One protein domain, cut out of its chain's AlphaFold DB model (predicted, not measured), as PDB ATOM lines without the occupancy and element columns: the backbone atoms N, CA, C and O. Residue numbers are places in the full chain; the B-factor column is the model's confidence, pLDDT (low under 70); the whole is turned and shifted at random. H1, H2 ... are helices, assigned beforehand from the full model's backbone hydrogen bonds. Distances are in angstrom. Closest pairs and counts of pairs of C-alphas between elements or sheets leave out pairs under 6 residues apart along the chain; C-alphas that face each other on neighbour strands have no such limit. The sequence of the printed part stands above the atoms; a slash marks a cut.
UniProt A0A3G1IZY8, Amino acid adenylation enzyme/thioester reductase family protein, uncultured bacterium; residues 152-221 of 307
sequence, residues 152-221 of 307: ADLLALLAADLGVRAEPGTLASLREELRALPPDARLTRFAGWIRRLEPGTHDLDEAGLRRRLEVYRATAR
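AT A GLANCE: This is residues 152 to 221 of the 307 residues of the protein "Amino acid adenylation enzyme/thioester reductase family protein" of uncultured bacterium (UniProt A0A3G1IZY8). The longest helix, H4, crosses H1 and H3 of a small three-helix bundle, on the side away from H2. H1, H2 and H3 run up and down, each against the one before. The 70 printed residues, all helix in class, are compact, with radius of gyration of the C-alphas 11.3 A and spans of 29 by 26 by 19 A.

IN THESE COORDINATES: H4, residues 206 to 221, is 22.2 A long, ending at C-alpha (98.483, 93.615, 97.965). H3 is residues 183 to 197, 22.0 A; H2, 168 to 180, 18.9 A; H1, 152 to 161, 14.2 A, from (102.445, 107.284, 91.340).

HOW THE PARTS SIT: Residues 212 to 217 of H4 touch H1, closest C-alphas Leu 154 and Tyr 216, 6.7 A, only just about perpendicular at 71 degrees. H4 touches H3 at a steep tilt of 58 degrees, closest C-alphas Ala 191 and Glu 206, 6.3 A. H2 and H4 are apart. Every O i to N i+4 pair is within hydrogen-bond range in H1, H2 and H4, and 9 of 11 in H3.

THE WHOLE: The printed part has no cut and no long link; pLDDT is under 70 at residues 200 to 203.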
ATOM      1  N   ALA A 152     102.680 106.395  92.472       91.81
ATOM      2  CA  ALA A 152     102.445 107.284  91.340       91.81
ATOM      3  C   ALA A 152     101.518 106.643  90.294       91.81
ATOM      4  O   ALA A 152     100.683 107.329  89.701       91.81
ATOM      5  N   ASP A 153     101.632 105.327  90.085       89.12
ATOM      6  CA  ASP A 153     100.731 104.574  89.212       89.12
ATOM      7  C   ASP A 153      99.325 104.487  89.819       89.12
ATOM      8  O   ASP A 153      98.341 104.725  89.119       89.12
ATOM      9  N   LEU A 154      99.222 104.229  91.128       91.25
ATOM     10  CA  LEU A 154      97.943 104.191  91.843       91.25
ATOM     11  C   LEU A 154      97.234 105.549  91.862       91.25
ATOM     12  O   LEU A 154      96.026 105.616  91.652       91.25
ATOM     13  N   LEU A 155      97.971 106.640  92.067       92.12
ATOM     14  CA  LEU A 155      97.431 107.998  92.034       92.12
ATOM     15  C   LEU A 155      96.967 108.382  90.621       92.12
ATOM     16  O   LEU A 155      95.921 109.010  90.467       92.12
ATOM     17  N   ALA A 156      97.678 107.951  89.575       86.50
ATOM     18  CA  ALA A 156      97.219 108.134  88.199       86.50
ATOM     19  C   ALA A 156      95.923 107.350  87.905       86.50
ATOM     20  O   ALA A 156      95.036 107.873  87.231       86.50
ATOM     21  N   LEU A 157      95.783 106.126  88.432       85.00
ATOM     22  CA  LEU A 157      94.528 105.364  88.354       85.00
ATOM     23  C   LEU A 157      93.404 106.058  89.128       85.00
ATOM     24  O   LEU A 157      92.303 106.202  88.604       85.00
ATOM     25  N   LEU A 158      93.697 106.568  90.326       89.88
ATOM     26  CA  LEU A 158      92.745 107.335  91.121       89.88
ATOM     27  C   LEU A 158      92.245 108.576  90.368       89.88
ATOM     28  O   LEU A 158      91.056 108.865  90.411       89.88
ATOM     29  N   ALA A 159      93.110 109.293  89.645       87.50
ATOM     30  CA  ALA A 159      92.673 110.415  88.813       87.50
ATOM     31  C   ALA A 159      91.663 109.978  87.737       87.50
ATOM     32  O   ALA A 159      90.636 110.633  87.561       87.50
ATOM     33  N   ALA A 160      91.921 108.857  87.056       82.00
ATOM     34  CA  ALA A 160      91.003 108.315  86.055       82.00
ATOM     35  C   ALA A 160      89.656 107.892  86.671       82.00
ATOM     36  O   ALA A 160      88.602 108.206  86.121       82.00
ATOM     37  N   ASP A 161      89.688 107.257  87.843       82.81
ATOM     38  CA  ASP A 161      88.513 106.841  88.618       82.81
ATOM     39  C   ASP A 161      87.662 108.020  89.108       82.81
ATOM     40  O   ASP A 161      86.434 107.926  89.170       82.81
ATOM     41  N   LEU A 162      88.307 109.139  89.444       83.25
ATOM     42  CA  LEU A 162      87.636 110.398  89.768       83.25
ATOM     43  C   LEU A 162      87.068 111.085  88.518       83.25
ATOM     44  O   LEU A 162      86.341 112.064  88.628       83.25
ATOM     45  N   GLY A 163      87.349 110.562  87.323       79.81
ATOM     46  CA  GLY A 163      86.883 111.134  86.068       79.81
ATOM     47  C   GLY A 163      87.632 112.402  85.667       79.81
ATOM     48  O   GLY A 163      87.104 113.152  84.843       79.81
ATOM     49  N   VAL A 164      88.838 112.620  86.214       81.62
ATOM     50  CA  VAL A 164      89.670 113.781  85.888       81.62
ATOM     51  C   VAL A 164      89.934 113.800  84.390       81.62
ATOM     52  O   VAL A 164      90.524 112.872  83.828       81.62
ATOM     53  N   ARG A 165      89.499 114.874  83.729       75.38
ATOM     54  CA  ARG A 165      89.701 115.049  82.288       75.38
ATOM     55  C   ARG A 165      91.072 115.651  82.028       75.38
ATOM     56  O   ARG A 165      91.235 116.866  81.994       75.38
ATOM     57  N   ALA A 166      92.055 114.782  81.845       75.38
ATOM     58  CA  ALA A 166      93.413 115.161  81.488       75.38
ATOM     59  C   ALA A 166      93.834 114.473  80.186       75.38
ATOM     60  O   ALA A 166      93.517 113.304  79.959       75.38
ATOM     61  N   GLU A 167      94.575 115.196  79.346       79.50
ATOM     62  CA  GLU A 167      95.202 114.614  78.161       79.50
ATOM     63  C   GLU A 167      96.186 113.501  78.575       79.50
ATOM     64  O   GLU A 167      96.826 113.612  79.631       79.50
ATOM     65  N   PRO A 168      96.376 112.441  77.762       74.12
ATOM     66  CA  PRO A 168      97.268 111.329  78.107       74.12
ATOM     67  C   PRO A 168      98.683 111.771  78.511       74.12
ATOM     68  O   PRO A 168      99.250 111.241  79.469       74.12
ATOM     69  N   GLY A 169      99.232 112.791  77.840       81.06
ATOM     70  CA  GLY A 169     100.546 113.358  78.166       81.06
ATOM     71  C   GLY A 169     100.601 114.043  79.537       81.06
ATOM     72  O   GLY A 169     101.628 113.999  80.208       81.06
ATOM     73  N   THR A 170      99.491 114.621  80.004       85.69
ATOM     74  CA  THR A 170      99.413 115.262  81.324       85.69
ATOM     75  C   THR A 170      99.458 114.229  82.448       85.69
ATOM     76  O   THR A 170     100.175 114.426  83.427       85.69
ATOM     77  N   LEU A 171      98.738 113.110  82.309       83.00
ATOM     78  CA  LEU A 171      98.789 112.016  83.288       83.00
ATOM     79  C   LEU A 171     100.160 111.330  83.307       83.00
ATOM     80  O   LEU A 171     100.647 110.974  84.380       83.00
ATOM     81  N   ALA A 172     100.791 111.169  82.139       85.06
ATOM     82  CA  ALA A 172     102.150 110.640  82.044       85.06
ATOM     83  C   ALA A 172     103.158 111.551  82.767       85.06
ATOM     84  O   ALA A 172     103.899 111.079  83.627       85.06
ATOM     85  N   SER A 173     103.110 112.861  82.507       88.56
ATOM     86  CA  SER A 173     103.981 113.844  83.162       88.56
ATOM     87  C   SER A 173     103.765 113.903  84.679       88.56
ATOM     88  O   SER A 173     104.733 113.894  85.437       88.56
ATOM     89  N   LEU A 174     102.509 113.872  85.146       89.19
ATOM     90  CA  LEU A 174     102.204 113.802  86.578       89.19
ATOM     91  C   LEU A 174     102.837 112.565  87.221       89.19
ATOM     92  O   LEU A 174     103.389 112.644  88.314       89.19
ATOM     93  N   ARG A 175     102.747 111.411  86.560       90.81
ATOM     94  CA  ARG A 175     103.300 110.159  87.076       90.81
ATOM     95  C   ARG A 175     104.820 110.233  87.221       90.81
ATOM     96  O   ARG A 175     105.348 109.783  88.232       90.81
ATOM     97  N   GLU A 176     105.514 110.796  86.237       92.94
ATOM     98  CA  GLU A 176     106.965 111.012  86.297       92.94
ATOM     99  C   GLU A 176     107.348 111.967  87.429       92.94
ATOM    100  O   GLU A 176     108.230 111.656  88.229       92.94
ATOM    101  N   GLU A 177     106.624 113.079  87.560       94.12
ATOM    102  CA  GLU A 177     106.824 114.040  88.642       94.12
ATOM    103  C   GLU A 177     106.612 113.399  90.022       94.12
ATOM    104  O   GLU A 177     107.435 113.567  90.919       94.12
ATOM    105  N   LEU A 178     105.541 112.618  90.198       95.31
ATOM    106  CA  LEU A 178     105.266 111.914  91.452       95.31
ATOM    107  C   LEU A 178     106.366 110.898  91.786       95.31
ATOM    108  O   LEU A 178     106.757 110.794  92.945       95.31
ATOM    109  N   ARG A 179     106.901 110.175  90.796       95.31
ATOM    110  CA  ARG A 179     108.002 109.222  91.016       95.31
ATOM    111  C   ARG A 179     109.289 109.903  91.475       95.31
ATOM    112  O   ARG A 179     110.020 109.305  92.260       95.31
ATOM    113  N   ALA A 180     109.540 111.134  91.029       96.12
ATOM    114  CA  ALA A 180     110.694 111.928  91.445       96.12
ATOM    115  C   ALA A 180     110.586 112.460  92.890       96.12
ATOM    116  O   ALA A 180     111.585 112.898  93.458       96.12
ATOM    117  N   LEU A 181     109.393 112.421  93.494       96.56
ATOM    118  CA  LEU A 181     109.159 112.870  94.864       96.56
ATOM    119  C   LEU A 181     109.293 111.730  95.893       96.56
ATOM    120  O   LEU A 181     108.941 110.578  95.593       96.56
ATOM    121  N   PRO A 182     109.702 112.054  97.138       95.50
ATOM    122  CA  PRO A 182     109.585 111.151  98.281       95.50
ATOM    123  C   PRO A 182     108.145 110.629  98.460       95.50
ATOM    124  O   PRO A 182     107.204 111.400  98.242       95.50
ATOM    125  N   PRO A 183     107.936 109.353  98.850       91.31
ATOM    126  CA  PRO A 183     106.602 108.743  98.929       91.31
ATOM    127  C   PRO A 183     105.571 109.523  99.757       91.31
ATOM    128  O   PRO A 183     104.405 109.611  99.375       91.31
ATOM    129  N   ASP A 184     105.997 110.129 100.861       91.44
ATOM    130  CA  ASP A 184     105.175 110.928 101.772       91.44
ATOM    131  C   ASP A 184     104.706 112.260 101.158       91.44
ATOM    132  O   ASP A 184     103.616 112.732 101.479       91.44
ATOM    133  N   ALA A 185     105.457 112.823 100.206       95.19
ATOM    134  CA  ALA A 185     105.106 114.070  99.520       95.19
ATOM    135  C   ALA A 185     104.156 113.878  98.318       95.19
ATOM    136  O   ALA A 185     103.512 114.833  97.860       95.19
ATOM    137  N   ARG A 186     104.045 112.652  97.784       95.69
ATOM    138  CA  ARG A 186     103.298 112.357  96.542       95.69
ATOM    139  C   ARG A 186     101.812 112.672  96.653       95.69
ATOM    140  O   ARG A 186     101.245 113.281  95.747       95.69
ATOM    141  N   LEU A 187     101.184 112.297  97.768       94.75
ATOM    142  CA  LEU A 187      99.751 112.519  97.966       94.75
ATOM    143  C   LEU A 187      99.415 114.014  98.016       94.75
ATOM    144  O   LEU A 187      98.482 114.452  97.348       94.75
ATOM    145  N   THR A 188     100.196 114.808  98.751       94.56
ATOM    146  CA  THR A 188     100.010 116.264  98.829       94.56
ATOM    147  C   THR A 188     100.200 116.909  97.457       94.56
ATOM    148  O   THR A 188      99.387 117.740  97.036       94.56
ATOM    149  N   ARG A 189     101.218 116.479  96.693       94.69
ATOM    150  CA  ARG A 189     101.431 116.959  95.322       94.69
ATOM    151  C   ARG A 189     100.259 116.624  94.398       94.69
ATOM    152  O   ARG A 189      99.859 117.476  93.597       94.69
ATOM    153  N   PHE A 190      99.727 115.410  94.499       93.81
ATOM    154  CA  PHE A 190      98.572 114.947  93.737       93.81
ATOM    155  C   PHE A 190      97.292 115.705  94.106       93.81
ATOM    156  O   PHE A 190      96.581 116.180  93.222       93.81
ATOM    157  N   ALA A 191      97.035 115.912  95.398       91.88
ATOM    158  CA  ALA A 191      95.902 116.701  95.874       91.88
ATOM    159  C   ALA A 191      95.950 118.135  95.323       91.88
ATOM    160  O   ALA A 191      94.946 118.657  94.837       91.88
ATOM    161  N   GLY A 192      97.134 118.758  95.325       91.12
ATOM    162  CA  GLY A 192      97.343 120.068  94.710       91.12
ATOM    163  C   GLY A 192      97.118 120.072  93.193       91.12
ATOM    164  O   GLY A 192      96.627 121.061  92.658       91.12
ATOM    165  N   TRP A 193      97.450 118.980  92.500       90.50
ATOM    166  CA  TRP A 193      97.199 118.829  91.063       90.50
ATOM    167  C   TRP A 193      95.702 118.763  90.743       90.50
ATOM    168  O   TRP A 193      95.231 119.564  89.937       90.50
ATOM    169  N   ILE A 194      94.952 117.880  91.420       88.19
ATOM    170  CA  ILE A 194      93.500 117.737  91.219       88.19
ATOM    171  C   ILE A 194      92.790 119.065  91.478       88.19
ATOM    172  O   ILE A 194      92.012 119.509  90.641       88.19
ATOM    173  N   ARG A 195      93.102 119.742  92.593       86.19
ATOM    174  CA  ARG A 195      92.467 121.024  92.949       86.19
ATOM    175  C   ARG A 195      92.651 122.108  91.888       86.19
ATOM    176  O   ARG A 195      91.792 122.975  91.769       86.19
ATOM    177  N   ARG A 196      93.769 122.091  91.151       85.62
ATOM    178  CA  ARG A 196      94.026 123.052  90.066       85.62
ATOM    179  C   ARG A 196      93.271 122.704  88.790       85.62
ATOM    180  O   ARG A 196      92.803 123.617  88.122       85.62
ATOM    181  N   LEU A 197      93.195 121.422  88.439       81.88
ATOM    182  CA  LEU A 197      92.530 120.988  87.210       81.88
ATOM    183  C   LEU A 197      91.011 121.009  87.323       81.88
ATOM    184  O   LEU A 197      90.339 121.375  86.365       81.88
ATOM    185  N   GLU A 198      90.476 120.645  88.485       74.88
ATOM    186  CA  GLU A 198      89.036 120.574  88.698       74.88
ATOM    187  C   GLU A 198      88.645 121.259  90.025       74.88
ATOM    188  O   GLU A 198      88.359 120.604  91.032       74.88
ATOM    189  N   PRO A 199      88.669 122.606  90.076       72.12
ATOM    190  CA  PRO A 199      88.309 123.343  91.282       72.12
ATOM    191  C   PRO A 199      86.842 123.092  91.668       72.12
ATOM    192  O   PRO A 199      85.935 123.369  90.886       72.12
ATOM    193  N   GLY A 200      86.601 122.595  92.886       66.06
ATOM    194  CA  GLY A 200      85.251 122.436  93.445       66.06
ATOM    195  C   GLY A 200      84.421 121.277  92.874       66.06
ATOM    196  O   GLY A 200      83.217 121.239  93.105       66.06
ATOM    197  N   THR A 201      85.025 120.346  92.128       61.88
ATOM    198  CA  THR A 201      84.314 119.194  91.537       61.88
ATOM    199  C   THR A 201      84.322 117.939  92.410       61.88
ATOM    200  O   THR A 201      83.490 117.058  92.203       61.88
ATOM    201  N   HIS A 202      85.236 117.854  93.381       64.19
ATOM    202  CA  HIS A 202      85.380 116.708  94.279       64.19
ATOM    203  C   HIS A 202      85.318 117.155  95.735       64.19
ATOM    204  O   HIS A 202      86.147 117.951  96.170       64.19
ATOM    205  N   ASP A 203      84.425 116.548  96.517       62.81
ATOM    206  CA  ASP A 203      84.334 116.737  97.978       62.81
ATOM    207  C   ASP A 203      85.475 116.036  98.747       62.81
ATOM    208  O   ASP A 203      85.450 115.915  99.973       62.81
ATOM    209  N   LEU A 204      86.478 115.512  98.037       72.44
ATOM    210  CA  LEU A 204      87.579 114.774  98.641       72.44
ATOM    211  C   LEU A 204      88.681 115.731  99.087       72.44
ATOM    212  O   LEU A 204      89.463 116.253  98.290       72.44
ATOM    213  N   ASP A 205      88.782 115.893 100.400       85.25
ATOM    214  CA  ASP A 205      89.970 116.432 101.039       85.25
ATOM    215  C   ASP A 205      91.155 115.450 100.951       85.25
ATOM    216  O   ASP A 205      91.064 114.330 100.434       85.25
ATOM    217  N   GLU A 206      92.315 115.866 101.458       88.25
ATOM    218  CA  GLU A 206      93.512 115.020 101.428       88.25
ATOM    219  C   GLU A 206      93.318 113.718 102.223       88.25
ATOM    220  O   GLU A 206      93.841 112.672 101.836       88.25
ATOM    221  N   ALA A 207      92.525 113.742 103.299       90.31
ATOM    222  CA  ALA A 207      92.197 112.543 104.061       90.31
ATOM    223  C   ALA A 207      91.348 111.561 103.236       90.31
ATOM    224  O   ALA A 207      91.583 110.352 103.286       90.31
ATOM    225  N   GLY A 208      90.396 112.059 102.446       90.69
ATOM    226  CA  GLY A 208      89.623 111.284 101.483       90.69
ATOM    227  C   GLY A 208      90.497 110.660 100.402       90.69
ATOM    228  O   GLY A 208      90.394 109.458 100.159       90.69
ATOM    229  N   LEU A 209      91.410 111.434  99.811       92.06
ATOM    230  CA  LEU A 209      92.369 110.919  98.827       92.06
ATOM    231  C   LEU A 209      93.302 109.861  99.436       92.06
ATOM    232  O   LEU A 209      93.555 108.835  98.804       92.06
ATOM    233  N   ARG A 210      93.747 110.057 100.683       93.88
ATOM    234  CA  ARG A 210      94.537 109.067 101.428       93.88
ATOM    235  C   ARG A 210      93.778 107.752 101.577       93.88
ATOM    236  O   ARG A 210      94.318 106.710 101.230       93.88
ATOM    237  N   ARG A 211      92.514 107.791 102.023       94.06
ATOM    238  CA  ARG A 211      91.669 106.585 102.148       94.06
ATOM    239  C   ARG A 211      91.527 105.843 100.820       94.06
ATOM    240  O   ARG A 211      91.661 104.625 100.779       94.06
ATOM    241  N   ARG A 212      91.316 106.574  99.719       93.44
ATOM    242  CA  ARG A 212      91.256 105.987  98.370       93.44
ATOM    243  C   ARG A 212      92.558 105.273  98.010       93.44
ATOM    244  O   ARG A 212      92.512 104.130  97.563       93.44
ATOM    245  N   LEU A 213      93.701 105.924  98.232       94.44
ATOM    246  CA  LEU A 213      95.014 105.335  97.973       94.44
ATOM    247  C   LEU A 213      95.257 104.079  98.830       94.44
ATOM    248  O   LEU A 213      95.747 103.080  98.310       94.44
ATOM    249  N   GLU A 214      94.860 104.086 100.105       95.19
ATOM    250  CA  GLU A 214      94.966 102.904 100.973       95.19
ATOM    251  C   GLU A 214      94.121 101.727 100.474       95.19
ATOM    252  O   GLU A 214      94.591 100.590 100.482       95.19
ATOM    253  N   VAL A 215      92.907 101.974  99.970       96.06
ATOM    254  CA  VAL A 215      92.084 100.915  99.361       96.06
ATOM    255  C   VAL A 215      92.767 100.318  98.132       96.06
ATOM    256  O   VAL A 215      92.807  99.090  98.002       96.06
ATOM    257  N   TYR A 216      93.362 101.151  97.275       93.81
ATOM    258  CA  TYR A 216      94.154 100.688  96.135       93.81
ATOM    259  C   TYR A 216      95.323  99.799  96.570       93.81
ATOM    260  O   TYR A 216      95.473  98.683  96.064       93.81
ATOM    261  N   ARG A 217      96.129 100.274  97.528       93.38
ATOM    262  CA  ARG A 217      97.290  99.553  98.070       93.38
ATOM    263  C   ARG A 217      96.884  98.207  98.664       93.38
ATOM    264  O   ARG A 217      97.466  97.182  98.308       93.38
ATOM    265  N   ALA A 218      95.883  98.203  99.542       95.00
ATOM    266  CA  ALA A 218      95.405  97.001 100.215       95.00
ATOM    267  C   ALA A 218      94.847  95.980  99.217       95.00
ATOM    268  O   ALA A 218      95.239  94.815  99.242       95.00
ATOM    269  N   THR A 219      94.013  96.424  98.274       93.50
ATOM    270  CA  THR A 219      93.402  95.545  97.268       93.50
ATOM    271  C   THR A 219      94.453  94.937  96.334       93.50
ATOM    272  O   THR A 219      94.420  93.735  96.066       93.50
ATOM    273  N   ALA A 220      95.429  95.734  95.879       89.94
ATOM    274  CA  ALA A 220      96.537  95.244  95.058       89.94
ATOM    275  C   ALA A 220      97.417  94.240  95.821       89.94
ATOM    276  O   ALA A 220      97.772  93.192  95.281       89.94
ATOM    277  N   ARG A 221      97.721  94.521  97.096       91.62
ATOM    278  CA  ARG A 221      98.483  93.615  97.965       91.62
ATOM    279  C   ARG A 221      97.758  92.292  98.185       91.62
ATOM    280  O   ARG A 221      98.366  91.243  97.992       91.62
TER     281      ARG A 221